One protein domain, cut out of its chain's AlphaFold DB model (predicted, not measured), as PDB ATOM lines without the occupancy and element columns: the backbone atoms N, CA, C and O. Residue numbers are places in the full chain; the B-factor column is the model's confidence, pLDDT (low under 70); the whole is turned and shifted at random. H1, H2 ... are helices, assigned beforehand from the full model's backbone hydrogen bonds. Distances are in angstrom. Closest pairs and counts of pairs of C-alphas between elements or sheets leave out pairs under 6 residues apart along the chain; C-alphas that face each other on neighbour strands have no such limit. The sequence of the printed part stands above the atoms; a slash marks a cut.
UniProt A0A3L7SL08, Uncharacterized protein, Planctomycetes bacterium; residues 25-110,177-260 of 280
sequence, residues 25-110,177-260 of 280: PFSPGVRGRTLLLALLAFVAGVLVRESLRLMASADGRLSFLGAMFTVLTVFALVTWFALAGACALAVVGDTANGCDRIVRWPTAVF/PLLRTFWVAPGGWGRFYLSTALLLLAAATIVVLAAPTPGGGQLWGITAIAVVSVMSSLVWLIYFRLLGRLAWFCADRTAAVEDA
ATOM      1  N   PRO A  25      -2.731  23.924 -37.759       97.06
ATOM      2  CA  PRO A  25      -2.810  24.688 -36.511       97.06
ATOM      3  C   PRO A  25      -3.420  23.902 -35.345       97.06
ATOM      4  O   PRO A  25      -3.217  24.257 -34.182       97.06
ATOM      5  N   PHE A  26      -4.147  22.824 -35.654       97.31
ATOM      6  CA  PHE A  26      -4.845  21.967 -34.700       97.31
ATOM      7  C   PHE A  26      -4.054  20.706 -34.322       97.31
ATOM      8  O   PHE A  26      -4.507  19.909 -33.500       97.31
ATOM      9  N   SER A  27      -2.849  20.520 -34.867       96.75
ATOM     10  CA  SER A  27      -2.007  19.369 -34.538       96.75
ATOM     11  C   SER A  27      -1.411  19.458 -33.112       96.75
ATOM     12  O   SER A  27      -1.202  20.561 -32.593       96.75
ATOM     13  N   PRO A  28      -1.104  18.323 -32.443       92.19
ATOM     14  CA  PRO A  28      -0.706  18.292 -31.028       92.19
ATOM     15  C   PRO A  28       0.516  19.145 -30.644       92.19
ATOM     16  O   PRO A  28       0.610  19.545 -29.490       92.19
ATOM     17  N   GLY A  29       1.413  19.465 -31.583       91.31
ATOM     18  CA  GLY A  29       2.565  20.348 -31.340       91.31
ATOM     19  C   GLY A  29       2.325  21.828 -31.664       91.31
ATOM     20  O   GLY A  29       3.043  22.684 -31.160       91.31
ATOM     21  N   VAL A  30       1.317  22.136 -32.483       97.06
ATOM     22  CA  VAL A  30       1.069  23.497 -32.988       97.06
ATOM     23  C   VAL A  30      -0.018  24.197 -32.175       97.06
ATOM     24  O   VAL A  30       0.086  25.398 -31.950       97.06
ATOM     25  N   ARG A  31      -1.006  23.457 -31.643       97.12
ATOM     26  CA  ARG A  31      -2.144  24.020 -30.885       97.12
ATOM     27  C   ARG A  31      -1.735  25.008 -29.798       97.12
ATOM     28  O   ARG A  31      -2.303  26.089 -29.724       97.12
ATOM     29  N   GLY A  32      -0.743  24.657 -28.977       97.06
ATOM     30  CA  GLY A  32      -0.266  25.539 -27.908       97.06
ATOM     31  C   GLY A  32       0.315  26.852 -28.441       97.06
ATOM     32  O   GLY A  32       0.076  27.908 -27.867       97.06
ATOM     33  N   ARG A  33       1.014  26.804 -29.582       96.69
ATOM     34  CA  ARG A  33       1.584  27.987 -30.242       96.69
ATOM     35  C   ARG A  33       0.501  28.828 -30.916       96.69
ATOM     36  O   ARG A  33       0.537  30.044 -30.786       96.69
ATOM     37  N   THR A  34      -0.489  28.198 -31.547       97.81
ATOM     38  CA  THR A  34      -1.677  28.883 -32.080       97.81
ATOM     39  C   THR A  34      -2.409  29.641 -30.970       97.81
ATOM     40  O   THR A  34      -2.686  30.827 -31.107       97.81
ATOM     41  N   LEU A  35      -2.667  28.990 -29.829       98.06
ATOM     42  CA  LEU A  35      -3.324  29.633 -28.686       98.06
ATOM     43  C   LEU A  35      -2.486  30.772 -28.101       98.06
ATOM     44  O   LEU A  35      -3.034  31.822 -27.788       98.06
ATOM     45  N   LEU A  36      -1.167  30.594 -27.991       97.56
ATOM     46  CA  LEU A  36      -0.264  31.640 -27.511       97.56
ATOM     47  C   LEU A  36      -0.261  32.864 -28.440       97.56
ATOM     48  O   LEU A  36      -0.395  33.990 -27.969       97.56
ATOM     49  N   LEU A  37      -0.152  32.651 -29.754       98.19
ATOM     50  CA  LEU A  37      -0.196  33.728 -30.746       98.19
ATOM     51  C   LEU A  37      -1.558  34.431 -30.757       98.19
ATOM     52  O   LEU A  37      -1.595  35.657 -30.853       98.19
ATOM     53  N   ALA A  38      -2.657  33.684 -30.624       98.31
ATOM     54  CA  ALA A  38      -3.998  34.250 -30.519       98.31
ATOM     55  C   ALA A  38      -4.176  35.061 -29.226       98.31
ATOM     56  O   ALA A  38      -4.714  36.163 -29.267       98.31
ATOM     57  N   LEU A  39      -3.679  34.569 -28.088       98.44
ATOM     58  CA  LEU A  39      -3.739  35.281 -26.811       98.44
ATOM     59  C   LEU A  39      -2.950  36.592 -26.862       98.44
ATOM     60  O   LEU A  39      -3.456  37.636 -26.458       98.44
ATOM     61  N   LEU A  40      -1.728  36.562 -27.393       98.00
ATOM     62  CA  LEU A  40      -0.910  37.764 -27.543       98.00
ATOM     63  C   LEU A  40      -1.538  38.760 -28.530       98.00
ATOM     64  O   LEU A  40      -1.571  39.956 -28.243       98.00
ATOM     65  N   ALA A  41      -2.105  38.282 -29.645       98.06
ATOM     66  CA  ALA A  41      -2.862  39.126 -30.570       98.06
ATOM     67  C   ALA A  41      -4.104  39.738 -29.905       98.06
ATOM     68  O   ALA A  41      -4.463  40.872 -30.213       98.06
ATOM     69  N   PHE A  42      -4.765  39.005 -29.007       98.19
ATOM     70  CA  PHE A  42      -5.929  39.490 -28.266       98.19
ATOM     71  C   PHE A  42      -5.545  40.605 -27.303       98.19
ATOM     72  O   PHE A  42      -6.156  41.672 -27.332       98.19
ATOM     73  N   VAL A  43      -4.489  40.400 -26.511       98.00
ATOM     74  CA  VAL A  43      -3.953  41.430 -25.612       98.00
ATOM     75  C   VAL A  43      -3.562  42.680 -26.402       98.00
ATOM     76  O   VAL A  43      -3.989  43.777 -26.048       98.00
ATOM     77  N   ALA A  44      -2.826  42.524 -27.507       97.94
ATOM     78  CA  ALA A  44      -2.464  43.646 -28.369       97.94
ATOM     79  C   ALA A  44      -3.706  44.359 -28.935       97.94
ATOM     80  O   ALA A  44      -3.778  45.583 -28.886       97.94
ATOM     81  N   GLY A  45      -4.714  43.619 -29.406       96.62
ATOM     82  CA  GLY A  45      -5.953  44.192 -29.939       96.62
ATOM     83  C   GLY A  45      -6.768  44.971 -28.900       96.62
ATOM     84  O   GLY A  45      -7.289  46.044 -29.208       96.62
ATOM     85  N   VAL A  46      -6.838  44.480 -27.658       96.75
ATOM     86  CA  VAL A  46      -7.470  45.207 -26.543       96.75
ATOM     87  C   VAL A  46      -6.701  46.491 -26.233       96.75
ATOM     88  O   VAL A  46      -7.322  47.546 -26.106       96.75
ATOM     89  N   LEU A  47      -5.367  46.428 -26.176       97.44
ATOM     90  CA  LEU A  47      -4.528  47.606 -25.943       97.44
ATOM     91  C   LEU A  47      -4.696  48.655 -27.051       97.44
ATOM     92  O   LEU A  47      -4.907  49.822 -26.726       97.44
ATOM     93  N   VAL A  48      -4.713  48.246 -28.329       97.00
ATOM     94  CA  VAL A  48      -4.995  49.140 -29.470       97.00
ATOM     95  C   VAL A  48      -6.348  49.826 -29.290       97.00
ATOM     96  O   VAL A  48      -6.443  51.047 -29.399       97.00
ATOM     97  N   ARG A  49      -7.404  49.057 -29.001       95.12
ATOM     98  CA  ARG A  49      -8.760  49.601 -28.852       95.12
ATOM     99  C   ARG A  49      -8.839  50.631 -27.729       95.12
ATOM    100  O   ARG A  49      -9.379  51.714 -27.949       95.12
ATOM    101  N   GLU A  50      -8.344  50.296 -26.541       95.25
ATOM    102  CA  GLU A  50      -8.424  51.204 -25.392       95.25
ATOM    103  C   GLU A  50      -7.505  52.418 -25.574       95.25
ATOM    104  O   GLU A  50      -7.910  53.534 -25.260       95.25
ATOM    105  N   SER A  51      -6.327  52.240 -26.175       96.25
ATOM    106  CA  SER A  51      -5.426  53.336 -26.554       96.25
ATOM    107  C   SER A  51      -6.123  54.336 -27.488       96.25
ATOM    108  O   SER A  51      -6.166  55.530 -27.184       96.25
ATOM    109  N   LEU A  52      -6.758  53.862 -28.566       95.19
ATOM    110  CA  LEU A  52      -7.504  54.715 -29.501       95.19
ATOM    111  C   LEU A  52      -8.699  55.405 -28.832       95.19
ATOM    112  O   LEU A  52      -8.918  56.599 -29.035       95.19
ATOM    113  N   ARG A  53      -9.455  54.673 -28.006       94.81
ATOM    114  CA  ARG A  53     -10.600  55.219 -27.268       94.81
ATOM    115  C   ARG A  53     -10.181  56.339 -26.315       94.81
ATOM    116  O   ARG A  53     -10.857  57.362 -26.253       94.81
ATOM    117  N   LEU A  54      -9.094  56.142 -25.570       96.12
ATOM    118  CA  LEU A  54      -8.575  57.123 -24.618       96.12
ATOM    119  C   LEU A  54      -7.991  58.348 -25.330       96.12
ATOM    120  O   LEU A  54      -8.260  59.471 -24.911       96.12
ATOM    121  N   MET A  55      -7.257  58.149 -26.432       95.38
ATOM    122  CA  MET A  55      -6.713  59.252 -27.237       95.38
ATOM    123  C   MET A  55      -7.803  60.104 -27.895       95.38
ATOM    124  O   MET A  55      -7.611  61.308 -28.041       95.38
ATOM    125  N   ALA A  56      -8.946  59.509 -28.245       95.38
ATOM    126  CA  ALA A  56     -10.097  60.224 -28.798       95.38
ATOM    127  C   ALA A  56     -10.916  61.003 -27.745       95.38
ATOM    128  O   ALA A  56     -11.875  61.686 -28.105       95.38
ATOM    129  N   SER A  57     -10.583  60.897 -26.453       96.25
ATOM    130  CA  SER A  57     -11.283  61.627 -25.393       96.25
ATOM    131  C   SER A  57     -10.974  63.126 -25.436       96.25
ATOM    132  O   SER A  57      -9.825  63.524 -25.618       96.25
ATOM    133  N   ALA A  58     -11.990  63.961 -25.194       95.94
ATOM    134  CA  ALA A  58     -11.821  65.409 -25.042       95.94
ATOM    135  C   ALA A  58     -11.080  65.789 -23.741       95.94
ATOM    136  O   ALA A  58     -10.506  66.874 -23.646       95.94
ATOM    137  N   ASP A  59     -11.057  64.896 -22.746       96.44
ATOM    138  CA  ASP A  59     -10.344  65.121 -21.491       96.44
ATOM    139  C   ASP A  59      -8.835  64.918 -21.668       96.44
ATOM    140  O   ASP A  59      -8.359  63.795 -21.859       96.44
ATOM    141  N   GLY A  60      -8.050  65.986 -21.486       96.12
ATOM    142  CA  GLY A  60      -6.588  65.940 -21.641       96.12
ATOM    143  C   GLY A  60      -5.888  64.895 -20.755       96.12
ATOM    144  O   GLY A  60      -4.902  64.293 -21.174       96.12
ATOM    145  N   ARG A  61      -6.428  64.604 -19.561       96.50
ATOM    146  CA  ARG A  61      -5.910  63.539 -18.676       96.50
ATOM    147  C   ARG A  61      -6.108  62.141 -19.269       96.50
ATOM    148  O   ARG A  61      -5.209  61.308 -19.173       96.50
ATOM    149  N   LEU A  62      -7.268  61.885 -19.879       96.62
ATOM    150  CA  LEU A  62      -7.565  60.605 -20.525       96.62
ATOM    151  C   LEU A  62      -6.758  60.443 -21.814       96.62
ATOM    152  O   LEU A  62      -6.237  59.358 -22.059       96.62
ATOM    153  N   SER A  63      -6.569  61.523 -22.573       95.88
ATOM    154  CA  SER A  63      -5.707  61.515 -23.758       95.88
ATOM    155  C   SER A  63      -4.245  61.196 -23.404       95.88
ATOM    156  O   SER A  63      -3.631  60.332 -24.033       95.88
ATOM    157  N   PHE A  64      -3.712  61.789 -22.325       96.06
ATOM    158  CA  PHE A  64      -2.375  61.457 -21.812       96.06
ATOM    159  C   PHE A  64      -2.253  59.979 -21.407       96.06
ATOM    160  O   PHE A  64      -1.289  59.311 -21.782       96.06
ATOM    161  N   LEU A  65      -3.250  59.438 -20.697       96.62
ATOM    162  CA  LEU A  65      -3.291  58.009 -20.374       96.62
ATOM    163  C   LEU A  65      -3.324  57.153 -21.652       96.62
ATOM    164  O   LEU A  65      -2.599  56.165 -21.746       96.62
ATOM    165  N   GLY A  66      -4.099  57.561 -22.658       96.00
ATOM    166  CA  GLY A  66      -4.145  56.917 -23.971       96.00
ATOM    167  C   GLY A  66      -2.773  56.823 -24.636       96.00
ATOM    168  O   GLY A  66      -2.413  55.751 -25.121       96.00
ATOM    169  N   ALA A  67      -1.969  57.888 -24.567       94.94
ATOM    170  CA  ALA A  67      -0.597  57.893 -25.074       94.94
ATOM    171  C   ALA A  67       0.316  56.891 -24.338       94.94
ATOM    172  O   ALA A  67       1.113  56.201 -24.977       94.94
ATOM    173  N   MET A  68       0.175  56.737 -23.014       95.56
ATOM    174  CA  MET A  68       0.903  55.701 -22.262       95.56
ATOM    175  C   MET A  68       0.496  54.285 -22.703       95.56
ATOM    176  O   MET A  68       1.352  53.417 -22.892       95.56
ATOM    177  N   PHE A  69      -0.800  54.057 -22.937       95.06
ATOM    178  CA  PHE A  69      -1.299  52.796 -23.496       95.06
ATOM    179  C   PHE A  69      -0.809  52.548 -24.930       95.06
ATOM    180  O   PHE A  69      -0.627  51.391 -25.312       95.06
ATOM    181  N   THR A  70      -0.536  53.591 -25.718       96.69
ATOM    182  CA  THR A  70       0.076  53.450 -27.051       96.69
ATOM    183  C   THR A  70       1.471  52.843 -26.957       96.69
ATOM    184  O   THR A  70       1.801  51.945 -27.728       96.69
ATOM    185  N   VAL A  71       2.281  53.263 -25.981       97.25
ATOM    186  CA  VAL A  71       3.616  52.682 -25.764       97.25
ATOM    187  C   VAL A  71       3.504  51.187 -25.453       97.25
ATOM    188  O   VAL A  71       4.168  50.372 -26.092       97.25
ATOM    189  N   LEU A  72       2.600  50.805 -24.542       96.69
ATOM    190  CA  LEU A  72       2.333  49.395 -24.224       96.69
ATOM    191  C   LEU A  72       1.826  48.610 -25.440       96.69
ATOM    192  O   LEU A  72       2.247  47.476 -25.663       96.69
ATOM    193  N   THR A  73       0.962  49.226 -26.247       96.88
ATOM    194  CA  THR A  73       0.473  48.659 -27.509       96.88
ATOM    195  C   THR A  73       1.625  48.346 -28.458       96.88
ATOM    196  O   THR A  73       1.692  47.239 -28.991       96.88
ATOM    197  N   VAL A  74       2.560  49.283 -28.647       97.31
ATOM    198  CA  VAL A  74       3.733  49.080 -29.511       97.31
ATOM    199  C   VAL A  74       4.581  47.920 -28.997       97.31
ATOM    200  O   VAL A  74       4.913  47.027 -29.775       97.31
ATOM    201  N   PHE A  75       4.870  47.864 -27.694       97.12
ATOM    202  CA  PHE A  75       5.610  46.741 -27.108       97.12
ATOM    203  C   PHE A  75       4.895  45.398 -27.302       97.12
ATOM    204  O   PHE A  75       5.538  44.407 -27.660       97.12
ATOM    205  N   ALA A  76       3.574  45.354 -27.111       97.12
ATOM    206  CA  ALA A  76       2.779  44.147 -27.315       97.12
ATOM    207  C   ALA A  76       2.802  43.688 -28.782       97.12
ATOM    208  O   ALA A  76       2.999  42.502 -29.047       97.12
ATOM    209  N   LEU A  77       2.668  44.618 -29.733       96.75
ATOM    210  CA  LEU A  77       2.728  44.328 -31.168       96.75
ATOM    211  C   LEU A  77       4.115  43.850 -31.603       96.75
ATOM    212  O   LEU A  77       4.205  42.864 -32.330       96.75
ATOM    213  N   VAL A  78       5.187  44.493 -31.129       96.19
ATOM    214  CA  VAL A  78       6.570  44.070 -31.408       96.19
ATOM    215  C   VAL A  78       6.822  42.673 -30.851       96.19
ATOM    216  O   VAL A  78       7.350  41.820 -31.558       96.19
ATOM    217  N   THR A  79       6.391  42.405 -29.617       96.06
ATOM    218  CA  THR A  79       6.543  41.086 -28.983       96.06
ATOM    219  C   THR A  79       5.768  40.011 -29.741       96.06
ATOM    220  O   THR A  79       6.307  38.940 -30.026       96.06
ATOM    221  N   TRP A  80       4.513  40.301 -30.100       97.44
ATOM    222  CA  TRP A  80       3.689  39.398 -30.897       97.44
ATOM    223  C   TRP A  80       4.333  39.116 -32.253       97.44
ATOM    224  O   TRP A  80       4.496  37.953 -32.615       97.44
ATOM    225  N   PHE A  81       4.747  40.163 -32.971       96.75
ATOM    226  CA  PHE A  81       5.362  40.046 -34.288       96.75
ATOM    227  C   PHE A  81       6.669  39.260 -34.229       96.75
ATOM    228  O   PHE A  81       6.910  38.416 -35.088       96.75
ATOM    229  N   ALA A  82       7.482  39.479 -33.196       96.44
ATOM    230  CA  ALA A  82       8.733  38.764 -33.015       96.44
ATOM    231  C   ALA A  82       8.506  37.258 -32.831       96.44
ATOM    232  O   ALA A  82       9.045  36.438 -33.577       96.44
ATOM    233  N   LEU A  83       7.614  36.880 -31.913       97.12
ATOM    234  CA  LEU A  83       7.271  35.474 -31.710       97.12
ATOM    235  C   LEU A  83       6.609  34.854 -32.952       97.12
ATOM    236  O   LEU A  83       6.893  33.705 -33.303       97.12
ATOM    237  N   ALA A  84       5.723  35.601 -33.614       97.44
ATOM    238  CA  ALA A  84       5.038  35.171 -34.826       97.44
ATOM    239  C   ALA A  84       6.024  34.957 -35.984       97.44
ATOM    240  O   ALA A  84       5.905  33.955 -36.690       97.44
ATOM    241  N   GLY A  85       7.009  35.843 -36.149       97.31
ATOM    242  CA  GLY A  85       8.069  35.757 -37.153       97.31
ATOM    243  C   GLY A  85       8.978  34.545 -36.949       97.31
ATOM    244  O   GLY A  85       9.191  33.777 -37.886       97.31
ATOM    245  N   ALA A  86       9.425  34.301 -35.716       97.06
ATOM    246  CA  ALA A  86      10.202  33.104 -35.387       97.06
ATOM    247  C   ALA A  86       9.407  31.809 -35.646       97.06
ATOM    248  O   ALA A  86       9.874  30.890 -36.318       97.06
ATOM    249  N   CYS A  87       8.144  31.747 -35.196       97.75
ATOM    250  CA  CYS A  87       7.279  30.598 -35.487       97.75
ATOM    251  C   CYS A  87       7.052  30.416 -36.997       97.75
ATOM    252  O   CYS A  87       6.999  29.287 -37.479       97.75
ATOM    253  N   ALA A  88       6.914  31.510 -37.743       97.44
ATOM    254  CA  ALA A  88       6.737  31.491 -39.187       97.44
ATOM    255  C   ALA A  88       7.937  30.875 -39.914       97.44
ATOM    256  O   ALA A  88       7.740  29.991 -40.749       97.44
ATOM    257  N   LEU A  89       9.167  31.282 -39.585       97.38
ATOM    258  CA  LEU A  89      10.359  30.725 -40.231       97.38
ATOM    259  C   LEU A  89      10.625  29.277 -39.845       97.38
ATOM    260  O   LEU A  89      10.965  28.485 -40.723       97.38
ATOM    261  N   ALA A  90      10.371  28.898 -38.592       97.25
ATOM    262  CA  ALA A  90      10.376  27.495 -38.188       97.25
ATOM    263  C   ALA A  90       9.417  26.656 -39.053       97.25
ATOM    264  O   ALA A  90       9.785  25.597 -39.566       97.25
ATOM    265  N   VAL A  91       8.192  27.155 -39.266       97.88
ATOM    266  CA  VAL A  91       7.182  26.490 -40.101       97.88
ATOM    267  C   VAL A  91       7.628  26.403 -41.560       97.88
ATOM    268  O   VAL A  91       7.530  25.319 -42.141       97.88
ATOM    269  N   VAL A  92       8.113  27.498 -42.153       97.75
ATOM    270  CA  VAL A  92       8.595  27.516 -43.546       97.75
ATOM    271  C   VAL A  92       9.766  26.563 -43.717       97.75
ATOM    272  O   VAL A  92       9.719  25.724 -44.610       97.75
ATOM    273  N   GLY A  93      10.782  26.660 -42.858       96.94
ATOM    274  CA  GLY A  93      12.014  25.885 -42.956       96.94
ATOM    275  C   GLY A  93      11.765  24.385 -42.844       96.94
ATOM    276  O   GLY A  93      12.178  23.625 -43.719       96.94
ATOM    277  N   ASP A  94      11.038  23.940 -41.820       97.00
ATOM    278  CA  ASP A  94      10.747  22.512 -41.656       97.00
ATOM    279  C   ASP A  94       9.813  22.004 -42.771       97.00
ATOM    280  O   ASP A  94      10.046  20.929 -43.329       97.00
ATOM    281  N   THR A  95       8.809  22.789 -43.181       96.94
ATOM    282  CA  THR A  95       7.897  22.391 -44.270       96.94
ATOM    283  C   THR A  95       8.612  22.328 -45.627       96.94
ATOM    284  O   THR A  95       8.339  21.418 -46.411       96.94
ATOM    285  N   ALA A  96       9.544  23.246 -45.899       96.31
ATOM    286  CA  ALA A  96      10.353  23.261 -47.118       96.31
ATOM    287  C   ALA A  96      11.303  22.054 -47.207       96.31
ATOM    288  O   ALA A  96      11.577  21.554 -48.295       96.31
ATOM    289  N   ASN A  97      11.752  21.542 -46.056       95.44
ATOM    290  CA  ASN A  97      12.544  20.312 -45.951       95.44
ATOM    291  C   ASN A  97      11.697  19.026 -46.009       95.44
ATOM    292  O   ASN A  97      12.231  17.921 -45.911       95.44
ATOM    293  N   GLY A  98      10.380  19.158 -46.164       94.56
ATOM    294  CA  GLY A  98       9.446  18.043 -46.230       94.56
ATOM    295  C   GLY A  98       9.078  17.427 -44.883       94.56
ATOM    296  O   GLY A  98       8.526  16.327 -44.842       94.56
ATOM    297  N   CYS A  99       9.334  18.130 -43.779       94.38
ATOM    298  CA  CYS A  99       8.888  17.710 -42.458       94.38
ATOM    299  C   CYS A  99       7.403  18.051 -42.269       94.38
ATOM    300  O   CYS A  99       7.004  19.218 -42.247       94.38
ATOM    301  N   ASP A 100       6.563  17.036 -42.057       92.06
ATOM    302  CA  ASP A 100       5.148  17.271 -41.751       92.06
ATOM    303  C   ASP A 100       4.941  17.841 -40.343       92.06
ATOM    304  O   ASP A 100       4.018  18.639 -40.132       92.06
ATOM    305  N   ARG A 101       5.820  17.467 -39.402       94.62
ATOM    306  CA  ARG A 101       5.872  17.966 -38.025       94.62
ATOM    307  C   ARG A 101       7.025  18.955 -37.878       94.62
ATOM    308  O   ARG A 101       8.155  18.629 -38.217       94.62
ATOM    309  N   ILE A 102       6.731  20.119 -37.305       96.50
ATOM    310  CA  ILE A 102       7.747  21.128 -36.991       96.50
ATOM    311  C   ILE A 102       8.512  20.682 -35.748       96.50
ATOM    312  O   ILE A 102       7.909  20.407 -34.701       96.50
ATOM    313  N   VAL A 103       9.826  20.584 -35.890       94.75
ATOM    314  CA  VAL A 103      10.776  20.176 -34.855       94.75
ATOM    315  C   VAL A 103      11.445  21.410 -34.252       94.75
ATOM    316  O   VAL A 103      11.648  21.459 -33.040       94.75
ATOM    317  N   ARG A 104      11.736  22.425 -35.072       94.56
ATOM    318  CA  ARG A 104      12.539  23.596 -34.689       94.56
ATOM    319  C   ARG A 104      11.691  24.751 -34.163       94.56
ATOM    320  O   ARG A 104      11.683  25.834 -34.729       94.56
ATOM    321  N   TRP A 105      10.937  24.527 -33.091       96.50
ATOM    322  CA  TRP A 105      10.197  25.628 -32.464       96.50
ATOM    323  C   TRP A 105      11.137  26.596 -31.739       96.50
ATOM    324  O   TRP A 105      12.081  26.127 -31.099       96.50
ATOM    325  N   PRO A 106      10.840  27.910 -31.734       95.62
ATOM    326  CA  PRO A 106      11.646  28.857 -30.985       95.62
ATOM    327  C   PRO A 106      11.611  28.514 -29.493       95.62
ATOM    328  O   PRO A 106      10.544  28.193 -28.931       95.62
ATOM    329  N   THR A 107      12.798  28.549 -28.886       94.81
ATOM    330  CA  THR A 107      13.049  28.380 -27.451       94.81
ATOM    331  C   THR A 107      12.554  29.609 -26.679       94.81
ATOM    332  O   THR A 107      12.171  30.628 -27.256       94.81
ATOM    333  N   ALA A 108      12.539  29.532 -25.346       92.31
ATOM    334  CA  ALA A 108      12.182  30.680 -24.508       92.31
ATOM    335  C   ALA A 108      13.229  31.814 -24.559       92.31
ATOM    336  O   ALA A 108      12.939  32.937 -24.150       92.31
ATOM    337  N   VAL A 109      14.437  31.532 -25.051       94.56
ATOM    338  CA  VAL A 109      15.539  32.492 -25.107       94.56
ATOM    339  C   VAL A 109      15.398  33.334 -26.374       94.56
ATOM    340  O   VAL A 109      15.699  32.882 -27.470       94.56
ATOM    341  N   PHE A 110      14.939  34.576 -26.212       91.38
ATOM    342  CA  PHE A 110      14.702  35.531 -27.307       91.38
ATOM    343  C   PHE A 110      15.891  35.688 -28.270       91.38
ATOM    344  O   PHE A 110      15.710  35.780 -29.483       91.38
ATOM    345  N   PRO A 177      17.567  32.962 -59.144       90.19
ATOM    346  CA  PRO A 177      16.998  31.618 -59.141       90.19
ATOM    347  C   PRO A 177      15.508  31.601 -58.786       90.19
ATOM    348  O   PRO A 177      14.736  30.918 -59.462       90.19
ATOM    349  N   LEU A 178      15.066  32.403 -57.811       90.62
ATOM    350  CA  LEU A 178      13.655  32.468 -57.441       90.62
ATOM    351  C   LEU A 178      12.795  33.084 -58.545       90.62
ATOM    352  O   LEU A 178      11.718  32.560 -58.837       90.62
ATOM    353  N   LEU A 179      13.272  34.125 -59.230       92.75
ATOM    354  CA  LEU A 179      12.566  34.676 -60.393       92.75
ATOM    355  C   LEU A 179      12.410  33.641 -61.515       92.75
ATOM    356  O   LEU A 179      11.361  33.576 -62.159       92.75
ATOM    357  N   ARG A 180      13.401  32.763 -61.707       93.50
ATOM    358  CA  ARG A 180      13.298  31.644 -62.655       93.50
ATOM    359  C   ARG A 180      12.180  30.664 -62.274       93.50
ATOM    360  O   ARG A 180      11.553  30.090 -63.168       93.50
ATOM    361  N   THR A 181      11.862  30.507 -60.985       93.88
ATOM    362  CA  THR A 181      10.781  29.603 -60.541       93.88
ATOM    363  C   THR A 181       9.391  30.036 -61.003       93.88
ATOM    364  O   THR A 181       8.521  29.178 -61.146       93.88
ATOM    365  N   PHE A 182       9.170  31.320 -61.312       93.88
ATOM    366  CA  PHE A 182       7.905  31.767 -61.908       93.88
ATOM    367  C   PHE A 182       7.650  31.116 -63.269       93.88
ATOM    368  O   PHE A 182       6.509  30.791 -63.593       93.88
ATOM    369  N   TRP A 183       8.714  30.873 -64.033       95.81
ATOM    370  CA  TRP A 183       8.642  30.255 -65.354       95.81
ATOM    371  C   TRP A 183       8.721  28.731 -65.291       95.81
ATOM    372  O   TRP A 183       8.048  28.045 -66.056       95.81
ATOM    373  N   VAL A 184       9.504  28.188 -64.355       93.94
ATOM    374  CA  VAL A 184       9.680  26.733 -64.194       93.94
ATOM    375  C   VAL A 184       8.495  26.081 -63.472       93.94
ATOM    376  O   VAL A 184       8.117  24.951 -63.781       93.94
ATOM    377  N   ALA A 185       7.879  26.783 -62.520       95.19
ATOM    378  CA  ALA A 185       6.833  26.253 -61.648       95.19
ATOM    379  C   ALA A 185       5.584  27.166 -61.538       95.19
ATOM    380  O   ALA A 185       5.060  27.342 -60.430       95.19
ATOM    381  N   PRO A 186       5.021  27.700 -62.647       96.12
ATOM    382  CA  PRO A 186       3.904  28.656 -62.599       96.12
ATOM    383  C   PRO A 186       2.658  28.078 -61.914       96.12
ATOM    384  O   PRO A 186       1.959  28.768 -61.174       96.12
ATOM    385  N   GLY A 187       2.405  26.775 -62.091       95.75
ATOM    386  CA  GLY A 187       1.288  26.089 -61.439       95.75
ATOM    387  C   GLY A 187       1.407  26.023 -59.910       95.75
ATOM    388  O   GLY A 187       0.384  25.977 -59.227       95.75
ATOM    389  N   GLY A 188       2.628  26.036 -59.363       95.25
ATOM    390  CA  GLY A 188       2.865  26.088 -57.918       95.25
ATOM    391  C   GLY A 188       2.482  27.449 -57.345       95.25
ATOM    392  O   GLY A 188       1.664  27.523 -56.428       95.25
ATOM    393  N   TRP A 189       2.995  28.518 -57.958       97.25
ATOM    394  CA  TRP A 189       2.671  29.901 -57.605       97.25
ATOM    395  C   TRP A 189       1.173  30.196 -57.726       97.25
ATOM    396  O   TRP A 189       0.575  30.722 -56.789       97.25
ATOM    397  N   GLY A 190       0.534  29.787 -58.827       97.44
ATOM    398  CA  GLY A 190      -0.905  29.987 -59.023       97.44
ATOM    399  C   GLY A 190      -1.755  29.322 -57.935       97.44
ATOM    400  O   GLY A 190      -2.665  29.943 -57.391       97.44
ATOM    401  N   ARG A 191      -1.430  28.078 -57.551       97.19
ATOM    402  CA  ARG A 191      -2.136  27.371 -56.464       97.19
ATOM    403  C   ARG A 191      -1.868  27.986 -55.098       97.19
ATOM    404  O   ARG A 191      -2.789  28.029 -54.283       97.19
ATOM    405  N   PHE A 192      -0.643  28.447 -54.848       97.38
ATOM    406  CA  PHE A 192      -0.300  29.168 -53.627       97.38
ATOM    407  C   PHE A 192      -1.158  30.429 -53.493       97.38
ATOM    408  O   PHE A 192      -1.903  30.531 -52.521       97.38
ATOM    409  N   TYR A 193      -1.143  31.314 -54.496       97.56
ATOM    410  CA  TYR A 193      -1.918  32.559 -54.469       97.56
ATOM    411  C   TYR A 193      -3.423  32.315 -54.399       97.56
ATOM    412  O   TYR A 193      -4.119  32.986 -53.645       97.56
ATOM    413  N   LEU A 194      -3.943  31.325 -55.125       97.50
ATOM    414  CA  LEU A 194      -5.357  30.976 -55.021       97.50
ATOM    415  C   LEU A 194      -5.716  30.508 -53.600       97.50
ATOM    416  O   LEU A 194      -6.723  30.938 -53.042       97.50
ATOM    417  N   SER A 195      -4.883  29.658 -52.993       96.94
ATOM    418  CA  SER A 195      -5.132  29.123 -51.647       96.94
ATOM    419  C   SER A 195      -5.031  30.207 -50.572       96.94
ATOM    420  O   SER A 195      -5.864  30.247 -49.666       96.94
ATOM    421  N   THR A 196      -4.044  31.100 -50.667       96.94
ATOM    422  CA  THR A 196      -3.886  32.215 -49.725       96.94
ATOM    423  C   THR A 196      -4.975  33.268 -49.911       96.94
ATOM    424  O   THR A 196      -5.487  33.769 -48.913       96.94
ATOM    425  N   ALA A 197      -5.410  33.552 -51.142       97.50
ATOM    426  CA  ALA A 197      -6.540  34.443 -51.402       97.50
ATOM    427  C   ALA A 197      -7.843  33.899 -50.795       97.50
ATOM    428  O   ALA A 197      -8.555  34.636 -50.115       97.50
ATOM    429  N   LEU A 198      -8.127  32.603 -50.969       97.56
ATOM    430  CA  LEU A 198      -9.293  31.957 -50.354       97.56
ATOM    431  C   LEU A 198      -9.216  31.961 -48.822       97.56
ATOM    432  O   LEU A 198     -10.219  32.236 -48.164       97.56
ATOM    433  N   LEU A 199      -8.035  31.705 -48.249       97.12
ATOM    434  CA  LEU A 199      -7.801  31.787 -46.805       97.12
ATOM    435  C   LEU A 199      -8.094  33.196 -46.268       97.12
ATOM    436  O   LEU A 199      -8.813  33.337 -45.278       97.12
ATOM    437  N   LEU A 200      -7.559  34.231 -46.922       96.25
ATOM    438  CA  LEU A 200      -7.768  35.624 -46.527       96.25
ATOM    439  C   LEU A 200      -9.229  36.045 -46.690       96.25
ATOM    440  O   LEU A 200      -9.769  36.693 -45.799       96.25
ATOM    441  N   LEU A 201      -9.885  35.637 -47.779       97.19
ATOM    442  CA  LEU A 201     -11.301  35.915 -48.012       97.19
ATOM    443  C   LEU A 201     -12.184  35.269 -46.937       97.19
ATOM    444  O   LEU A 201     -13.068  35.929 -46.390       97.19
ATOM    445  N   ALA A 202     -11.933  34.002 -46.598       96.69
ATOM    446  CA  ALA A 202     -12.670  33.300 -45.550       96.69
ATOM    447  C   ALA A 202     -12.470  33.967 -44.179       96.69
ATOM    448  O   ALA A 202     -13.444  34.226 -43.471       96.69
ATOM    449  N   ALA A 203     -11.227  34.312 -43.831       95.81
ATOM    450  CA  ALA A 203     -10.918  35.012 -42.588       95.81
ATOM    451  C   ALA A 203     -11.572  36.401 -42.531       95.81
ATOM    452  O   ALA A 203     -12.205  36.737 -41.532       95.81
ATOM    453  N   ALA A 204     -11.484  37.183 -43.612       94.31
ATOM    454  CA  ALA A 204     -12.123  38.492 -43.713       94.31
ATOM    455  C   ALA A 204     -13.646  38.385 -43.570       94.31
ATOM    456  O   ALA A 204     -14.243  39.163 -42.833       94.31
ATOM    457  N   THR A 205     -14.266  37.381 -44.198       95.88
ATOM    458  CA  THR A 205     -15.709  37.124 -44.077       95.88
ATOM    459  C   THR A 205     -16.094  36.845 -42.623       95.88
ATOM    460  O   THR A 205     -17.015  37.471 -42.108       95.88
ATOM    461  N   ILE A 206     -15.359  35.974 -41.922       95.06
ATOM    462  CA  ILE A 206     -15.609  35.673 -40.500       95.06
ATOM    463  C   ILE A 206     -15.449  36.930 -39.632       95.06
ATOM    464  O   ILE A 206     -16.271  37.180 -38.753       95.06
ATOM    465  N   VAL A 207     -14.420  37.742 -39.890       92.38
ATOM    466  CA  VAL A 207     -14.176  38.992 -39.154       92.38
ATOM    467  C   VAL A 207     -15.292  40.010 -39.387       92.38
ATOM    468  O   VAL A 207     -15.758  40.619 -38.429       92.38
ATOM    469  N   VAL A 208     -15.758  40.172 -40.627       93.12
ATOM    470  CA  VAL A 208     -16.873  41.074 -40.961       93.12
ATOM    471  C   VAL A 208     -18.170  40.607 -40.306       93.12
ATOM    472  O   VAL A 208     -18.892  41.424 -39.747       93.12
ATOM    473  N   LEU A 209     -18.443  39.301 -40.300       92.00
ATOM    474  CA  LEU A 209     -19.614  38.740 -39.616       92.00
ATOM    475  C   LEU A 209     -19.542  38.896 -38.087       92.00
ATOM    476  O   LEU A 209     -20.578  38.962 -37.430       92.00
ATOM    477  N   ALA A 210     -18.336  38.972 -37.520       90.31
ATOM    478  CA  ALA A 210     -18.117  39.249 -36.101       90.31
ATOM    479  C   ALA A 210     -18.091  40.752 -35.768       90.31
ATOM    480  O   ALA A 210     -18.073  41.114 -34.587       90.31
ATOM    481  N   ALA A 211     -18.076  41.634 -36.773       87.69
ATOM    482  CA  ALA A 211     -18.018  43.071 -36.560       87.69
ATOM    483  C   ALA A 211     -19.273  43.567 -35.812       87.69
ATOM    484  O   ALA A 211     -20.361  43.004 -35.966       87.69
ATOM    485  N   PRO A 212     -19.145  44.606 -34.970       82.75
ATOM    486  CA  PRO A 212     -20.287  45.178 -34.271       82.75
ATOM    487  C   PRO A 212     -21.322  45.727 -35.243       82.75
ATOM    488  O   PRO A 212     -21.019  46.567 -36.088       82.75
ATOM    489  N   THR A 213     -22.565  45.277 -35.078       84.19
ATOM    490  CA  THR A 213     -23.717  45.942 -35.681       84.19
ATOM    491  C   THR A 213     -23.907  47.314 -35.024       84.19
ATOM    492  O   THR A 213     -23.592  47.475 -33.838       84.19
ATOM    493  N   PRO A 214     -24.410  48.327 -35.754       76.00
ATOM    494  CA  PRO A 214     -24.773  49.611 -35.158       76.00
ATOM    495  C   PRO A 214     -25.782  49.379 -34.020       76.00
ATOM    496  O   PRO A 214     -26.914  48.976 -34.270       76.00
ATOM    497  N   GLY A 215     -25.347  49.555 -32.767       76.50
ATOM    498  CA  GLY A 215     -26.127  49.236 -31.559       76.50
ATOM    499  C   GLY A 215     -25.549  48.118 -30.677       76.50
ATOM    500  O   GLY A 215     -26.022  47.920 -29.558       76.50
ATOM    501  N   GLY A 216     -24.507  47.413 -31.124       75.38
ATOM    502  CA  GLY A 216     -23.785  46.437 -30.308       75.38
ATOM    503  C   GLY A 216     -23.047  47.105 -29.142       75.38
ATOM    504  O   GLY A 216     -22.200  47.973 -29.345       75.38
ATOM    505  N   GLY A 217     -23.358  46.700 -27.908       79.56
ATOM    506  CA  GLY A 217     -22.701  47.214 -26.702       79.56
ATOM    507  C   GLY A 217     -21.199  46.892 -26.625       79.56
ATOM    508  O   GLY A 217     -20.656  46.121 -27.417       79.56
ATOM    509  N   GLN A 218     -20.515  47.441 -25.613       81.75
ATOM    510  CA  GLN A 218     -19.056  47.330 -25.420       81.75
ATOM    511  C   GLN A 218     -18.513  45.889 -25.486       81.75
ATOM    512  O   GLN A 218     -17.395  45.688 -25.977       81.75
ATOM    513  N   LEU A 219     -19.305  44.912 -25.021       82.88
ATOM    514  CA  LEU A 219     -18.985  43.481 -25.031       82.88
ATOM    515  C   LEU A 219     -18.772  42.938 -26.449       82.88
ATOM    516  O   LEU A 219     -17.851  42.154 -26.666       82.88
ATOM    517  N   TRP A 220     -19.540  43.414 -27.433       85.88
ATOM    518  CA  TRP A 220     -19.420  42.948 -28.814       85.88
ATOM    519  C   TRP A 220     -18.068  43.317 -29.432       85.88
ATOM    520  O   TRP A 220     -17.469  42.528 -30.159       85.88
ATOM    521  N   GLY A 221     -17.526  44.481 -29.063       88.38
ATOM    522  CA  GLY A 221     -16.184  44.881 -29.483       88.38
ATOM    523  C   GLY A 221     -15.083  43.962 -28.940       88.38
ATOM    524  O   GLY A 221     -14.081  43.759 -29.615       88.38
ATOM    525  N   ILE A 222     -15.256  43.378 -27.747       91.81
ATOM    526  CA  ILE A 222     -14.277  42.429 -27.188       91.81
ATOM    527  C   ILE A 222     -14.354  41.101 -27.947       91.81
ATOM    528  O   ILE A 222     -13.319  40.549 -28.318       91.81
ATOM    529  N   THR A 223     -15.567  40.627 -28.240       93.00
ATOM    530  CA  THR A 223     -15.785  39.422 -29.051       93.00
ATOM    531  C   THR A 223     -15.174  39.564 -30.444       93.00
ATOM    532  O   THR A 223     -14.478  38.656 -30.894       93.00
ATOM    533  N   ALA A 224     -15.354  40.713 -31.103       93.06
ATOM    534  CA  ALA A 224     -14.751  40.980 -32.408       93.06
ATOM    535  C   ALA A 224     -13.214  40.902 -32.355       93.06
ATOM    536  O   ALA A 224     -12.607  40.256 -33.209       93.06
ATOM    537  N   ILE A 225     -12.585  41.480 -31.321       95.50
ATOM    538  CA  ILE A 225     -11.132  41.367 -31.117       95.50
ATOM    539  C   ILE A 225     -10.735  39.901 -30.932       95.50
ATOM    540  O   ILE A 225      -9.822  39.444 -31.608       95.50
ATOM    541  N   ALA A 226     -11.441  39.137 -30.092       96.69
ATOM    542  CA  ALA A 226     -11.158  37.714 -29.891       96.69
ATOM    543  C   ALA A 226     -11.207  36.916 -31.203       96.69
ATOM    544  O   ALA A 226     -10.297  36.131 -31.479       96.69
ATOM    545  N   VAL A 227     -12.220  37.154 -32.042       96.75
ATOM    546  CA  VAL A 227     -12.339  36.508 -33.356       96.75
ATOM    547  C   VAL A 227     -11.171  36.894 -34.264       96.75
ATOM    548  O   VAL A 227     -10.527  36.007 -34.826       96.75
ATOM    549  N   VAL A 228     -10.849  38.188 -34.371       96.81
ATOM    550  CA  VAL A 228      -9.718  38.677 -35.180       96.81
ATOM    551  C   VAL A 228      -8.402  38.055 -34.720       96.81
ATOM    552  O   VAL A 228      -7.609  37.637 -35.559       96.81
ATOM    553  N   SER A 229      -8.174  37.943 -33.414       97.75
ATOM    554  CA  SER A 229      -6.941  37.395 -32.846       97.75
ATOM    555  C   SER A 229      -6.774  35.897 -33.098       97.75
ATOM    556  O   SER A 229      -5.670  35.436 -33.393       97.75
ATOM    557  N   VAL A 230      -7.860  35.122 -33.023       97.94
ATOM    558  CA  VAL A 230      -7.825  33.697 -33.385       97.94
ATOM    559  C   VAL A 230      -7.610  33.543 -34.890       97.94
ATOM    560  O   VAL A 230      -6.737  32.782 -35.309       97.94
ATOM    561  N   MET A 231      -8.360  34.285 -35.711       97.50
ATOM    562  CA  MET A 231      -8.240  34.209 -37.169       97.50
ATOM    563  C   MET A 231      -6.853  34.634 -37.651       97.50
ATOM    564  O   MET A 231      -6.277  33.945 -38.488       97.50
ATOM    565  N   SER A 232      -6.276  35.705 -37.102       96.81
ATOM    566  CA  SER A 232      -4.940  36.165 -37.484       96.81
ATOM    567  C   SER A 232      -3.874  35.113 -37.175       96.81
ATOM    568  O   SER A 232      -3.037  34.838 -38.031       96.81
ATOM    569  N   SER A 233      -3.945  34.447 -36.017       98.00
ATOM    570  CA  SER A 233      -3.027  33.355 -35.677       98.00
ATOM    571  C   SER A 233      -3.162  32.150 -36.618       98.00
ATOM    572  O   SER A 233      -2.148  31.607 -37.069       98.00
ATOM    573  N   LEU A 234      -4.395  31.747 -36.945       98.12
ATOM    574  CA  LEU A 234      -4.654  30.642 -37.873       98.12
ATOM    575  C   LEU A 234      -4.145  30.963 -39.280       98.12
ATOM    576  O   LEU A 234      -3.403  30.169 -39.860       98.12
ATOM    577  N   VAL A 235      -4.509  32.136 -39.805       98.06
ATOM    578  CA  VAL A 235      -4.083  32.612 -41.126       98.06
ATOM    579  C   VAL A 235      -2.566  32.675 -41.195       98.06
ATOM    580  O   VAL A 235      -1.995  32.173 -42.159       98.06
ATOM    581  N   TRP A 236      -1.914  33.221 -40.166       98.00
ATOM    582  CA  TRP A 236      -0.461  33.329 -40.100       98.00
ATOM    583  C   TRP A 236       0.208  31.958 -40.258       98.00
ATOM    584  O   TRP A 236       0.964  31.735 -41.201       98.00
ATOM    585  N   LEU A 237      -0.126  30.987 -39.404       98.06
ATOM    586  CA  LEU A 237       0.503  29.662 -39.447       98.06
ATOM    587  C   LEU A 237       0.199  28.893 -40.744       98.06
ATOM    588  O   LEU A 237       1.087  28.227 -41.282       98.06
ATOM    589  N   ILE A 238      -1.031  28.987 -41.264       98.25
ATOM    590  CA  ILE A 238      -1.413  28.335 -42.528       98.25
ATOM    591  C   ILE A 238      -0.671  28.977 -43.705       98.25
ATOM    592  O   ILE A 238      -0.145  28.255 -44.551       98.25
ATOM    593  N   TYR A 239      -0.581  30.308 -43.744       98.25
ATOM    594  CA  TYR A 239       0.117  31.049 -44.794       98.25
ATOM    595  C   TYR A 239       1.589  30.636 -44.889       98.25
ATOM    596  O   TYR A 239       2.058  30.252 -45.960       98.25
ATOM    597  N   PHE A 240       2.311  30.628 -43.766       98.12
ATOM    598  CA  PHE A 240       3.726  30.243 -43.761       98.12
ATOM    599  C   PHE A 240       3.932  28.752 -44.058       98.12
ATOM    600  O   PHE A 240       4.915  28.379 -44.699       98.12
ATOM    601  N   ARG A 241       2.978  27.885 -43.702       97.88
ATOM    602  CA  ARG A 241       3.015  26.481 -44.138       97.88
ATOM    603  C   ARG A 241       2.812  26.343 -45.646       97.88
ATOM    604  O   ARG A 241       3.538  25.581 -46.279       97.88
ATOM    605  N   LEU A 242       1.871  27.085 -46.235       98.06
ATOM    606  CA  LEU A 242       1.691  27.145 -47.690       98.06
ATOM    607  C   LEU A 242       2.959  27.655 -48.384       98.06
ATOM    608  O   LEU A 242       3.349  27.103 -49.412       98.06
ATOM    609  N   LEU A 243       3.627  28.650 -47.796       97.88
ATOM    610  CA  LEU A 243       4.877  29.197 -48.314       97.88
ATOM    611  C   LEU A 243       6.018  28.166 -48.271       97.88
ATOM    612  O   LEU A 243       6.729  27.998 -49.258       97.88
ATOM    613  N   GLY A 244       6.145  27.401 -47.183       97.44
ATOM    614  CA  GLY A 244       7.099  26.290 -47.111       97.44
ATOM    615  C   GLY A 244       6.813  25.187 -48.140       97.44
ATOM    616  O   GLY A 244       7.735  24.667 -48.765       97.44
ATOM    617  N   ARG A 245       5.535  24.861 -48.390       97.25
ATOM    618  CA  ARG A 245       5.143  23.909 -49.450       97.25
ATOM    619  C   ARG A 245       5.458  24.440 -50.848       97.25
ATOM    620  O   ARG A 245       5.847  23.653 -51.708       97.25
ATOM    621  N   LEU A 246       5.305  25.746 -51.072       97.25
ATOM    622  CA  LEU A 246       5.703  26.395 -52.319       97.25
ATOM    623  C   LEU A 246       7.217  26.282 -52.525       97.25
ATOM    624  O   LEU A 246       7.637  25.836 -53.588       97.25
ATOM    625  N   ALA A 247       8.018  26.604 -51.506       96.81
ATOM    626  CA  ALA A 247       9.475  26.480 -51.568       96.81
ATOM    627  C   ALA A 247       9.911  25.041 -51.896       96.81
ATOM    628  O   ALA A 247      10.733  24.832 -52.789       96.81
ATOM    629  N   TRP A 248       9.297  24.043 -51.248       95.75
ATOM    630  CA  TRP A 248       9.543  22.632 -51.558       95.75
ATOM    631  C   TRP A 248       9.180  22.291 -53.012       95.75
ATOM    632  O   TRP A 248       9.976  21.681 -53.725       95.75
ATOM    633  N   PHE A 249       8.007  22.724 -53.484       96.06
ATOM    634  CA  PHE A 249       7.564  22.480 -54.859       96.06
ATOM    635  C   PHE A 249       8.495  23.116 -55.898       96.06
ATOM    636  O   PHE A 249       8.812  22.481 -56.903       96.06
ATOM    637  N   CYS A 250       8.953  24.347 -55.663       95.56
ATOM    638  CA  CYS A 250       9.903  25.022 -56.544       95.56
ATOM    639  C   CYS A 250      11.243  24.281 -56.596       95.56
ATOM    640  O   CYS A 250      11.753  24.041 -57.687       95.56
ATOM    641  N   ALA A 251      11.776  23.857 -55.446       94.00
ATOM    642  CA  ALA A 251      13.038  23.120 -55.385       94.00
ATOM    643  C   ALA A 251      12.976  21.779 -56.142       94.00
ATOM    644  O   ALA A 251      13.906  21.445 -56.873       94.00
ATOM    645  N   ASP A 252      11.876  21.035 -56.002       94.31
ATOM    646  CA  ASP A 252      11.655  19.760 -56.702       94.31
ATOM    647  C   ASP A 252      11.574  19.947 -58.228       94.31
ATOM    648  O   ASP A 252      12.178  19.199 -58.997       94.31
ATOM    649  N   ARG A 253      10.886  21.003 -58.683       94.38
ATOM    650  CA  ARG A 253      10.752  21.311 -60.115       94.38
ATOM    651  C   ARG A 253      12.044  21.800 -60.749       94.38
ATOM    652  O   ARG A 253      12.330  21.403 -61.874       94.38
ATOM    653  N   THR A 254      12.811  22.637 -60.055       93.31
ATOM    654  CA  THR A 254      14.114  23.095 -60.553       93.31
ATOM    655  C   THR A 254      15.077  21.918 -60.701       93.31
ATOM    656  O   THR A 254      15.660  21.767 -61.771       93.31
ATOM    657  N   ALA A 255      15.144  21.030 -59.702       92.00
ATOM    658  CA  ALA A 255      15.959  19.817 -59.774       92.00
ATOM    659  C   ALA A 255      15.562  18.920 -60.961       92.00
ATOM    660  O   ALA A 255      16.419  18.499 -61.728       92.00
ATOM    661  N   ALA A 256      14.262  18.704 -61.191       93.19
ATOM    662  CA  ALA A 256      13.800  17.894 -62.320       93.19
ATOM    663  C   ALA A 256      14.182  18.479 -63.698       93.19
ATOM    664  O   ALA A 256      14.409  17.728 -64.648       93.19
ATOM    665  N   VAL A 257      14.232  19.810 -63.829       94.19
ATOM    666  CA  VAL A 257      14.668  20.477 -65.069       94.19
ATOM    667  C   VAL A 257      16.176  20.342 -65.269       94.19
ATOM    668  O   VAL A 257      16.613  20.136 -66.401       94.19
ATOM    669  N   GLU A 258      16.961  20.445 -64.197       93.00
ATOM    670  CA  GLU A 258      18.414  20.242 -64.230       93.00
ATOM    671  C   GLU A 258      18.758  18.798 -64.614       93.00
ATOM    672  O   GLU A 258      19.494  18.596 -65.577       93.00
ATOM    673  N   ASP A 259      18.122  17.808 -63.981       93.94
ATOM    674  CA  ASP A 259      18.303  16.385 -64.302       93.94
ATOM    675  C   ASP A 259      17.960  16.085 -65.776       93.94
ATOM    676  O   ASP A 259      18.671  15.353 -66.466       93.94
ATOM    677  N   ALA A 260      16.877  16.673 -66.298       94.69
ATOM    678  CA  ALA A 260      16.492  16.512 -67.700       94.69
ATOM    679  C   ALA A 260      17.496  17.164 -68.668       94.69
ATOM    680  O   ALA A 260      17.721  16.643 -69.764       94.69
TER     681      ALA A 260
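This is residues 25 to 110 and 177 to 260 of the 280 residues of an uncharacterized protein of Planctomycetes bacterium (UniProt A0A3L7SL08). Two long helical hairpins, H1 with H2 and H4 with H5, pack together through H5, and short H3 lies across H5. Printed are 170 residues with five named helices, H1 to H5 in order: all helix, loose with a radius of gyration of the C-alphas of 20.0 A, spanning 72 by 39 by 32 A.

Find C-alpha 31 at (-2.144, 24.020, -30.885); there H1, residues 31 to 55, begins its 35.7 A. H2, residues 60 to 96, runs 52.5 A. Then come H3, residues 177 to 184, H4, residues 186 to 210, 36.0 A, and H5, residues 218 to 260, 63.3 A, ending at (16.492, 16.512, -67.700).

Look first at the hub, H5, which touches the other four helices. With residues 222 to 237 alone it touches H1 at a steep tilt of 50 degrees, closest C-alphas Ala 38 and Val 230, 4.8 A. Hairpin H4 and H5 has a shallow tilt of 5 degrees, closest C-alphas Ala 210 and Ala 224, 5.3 A. Each O i to N i+4 pair is within hydrogen-bond range in H1, H2 and H4, against 2 of 4 in H3 and 38 of 39 in H5.

Residues 111 to 176 are cut out, C-alphas 110 and 177 lying 32.2 A apart. No printed residue is under 70 in pLDDT.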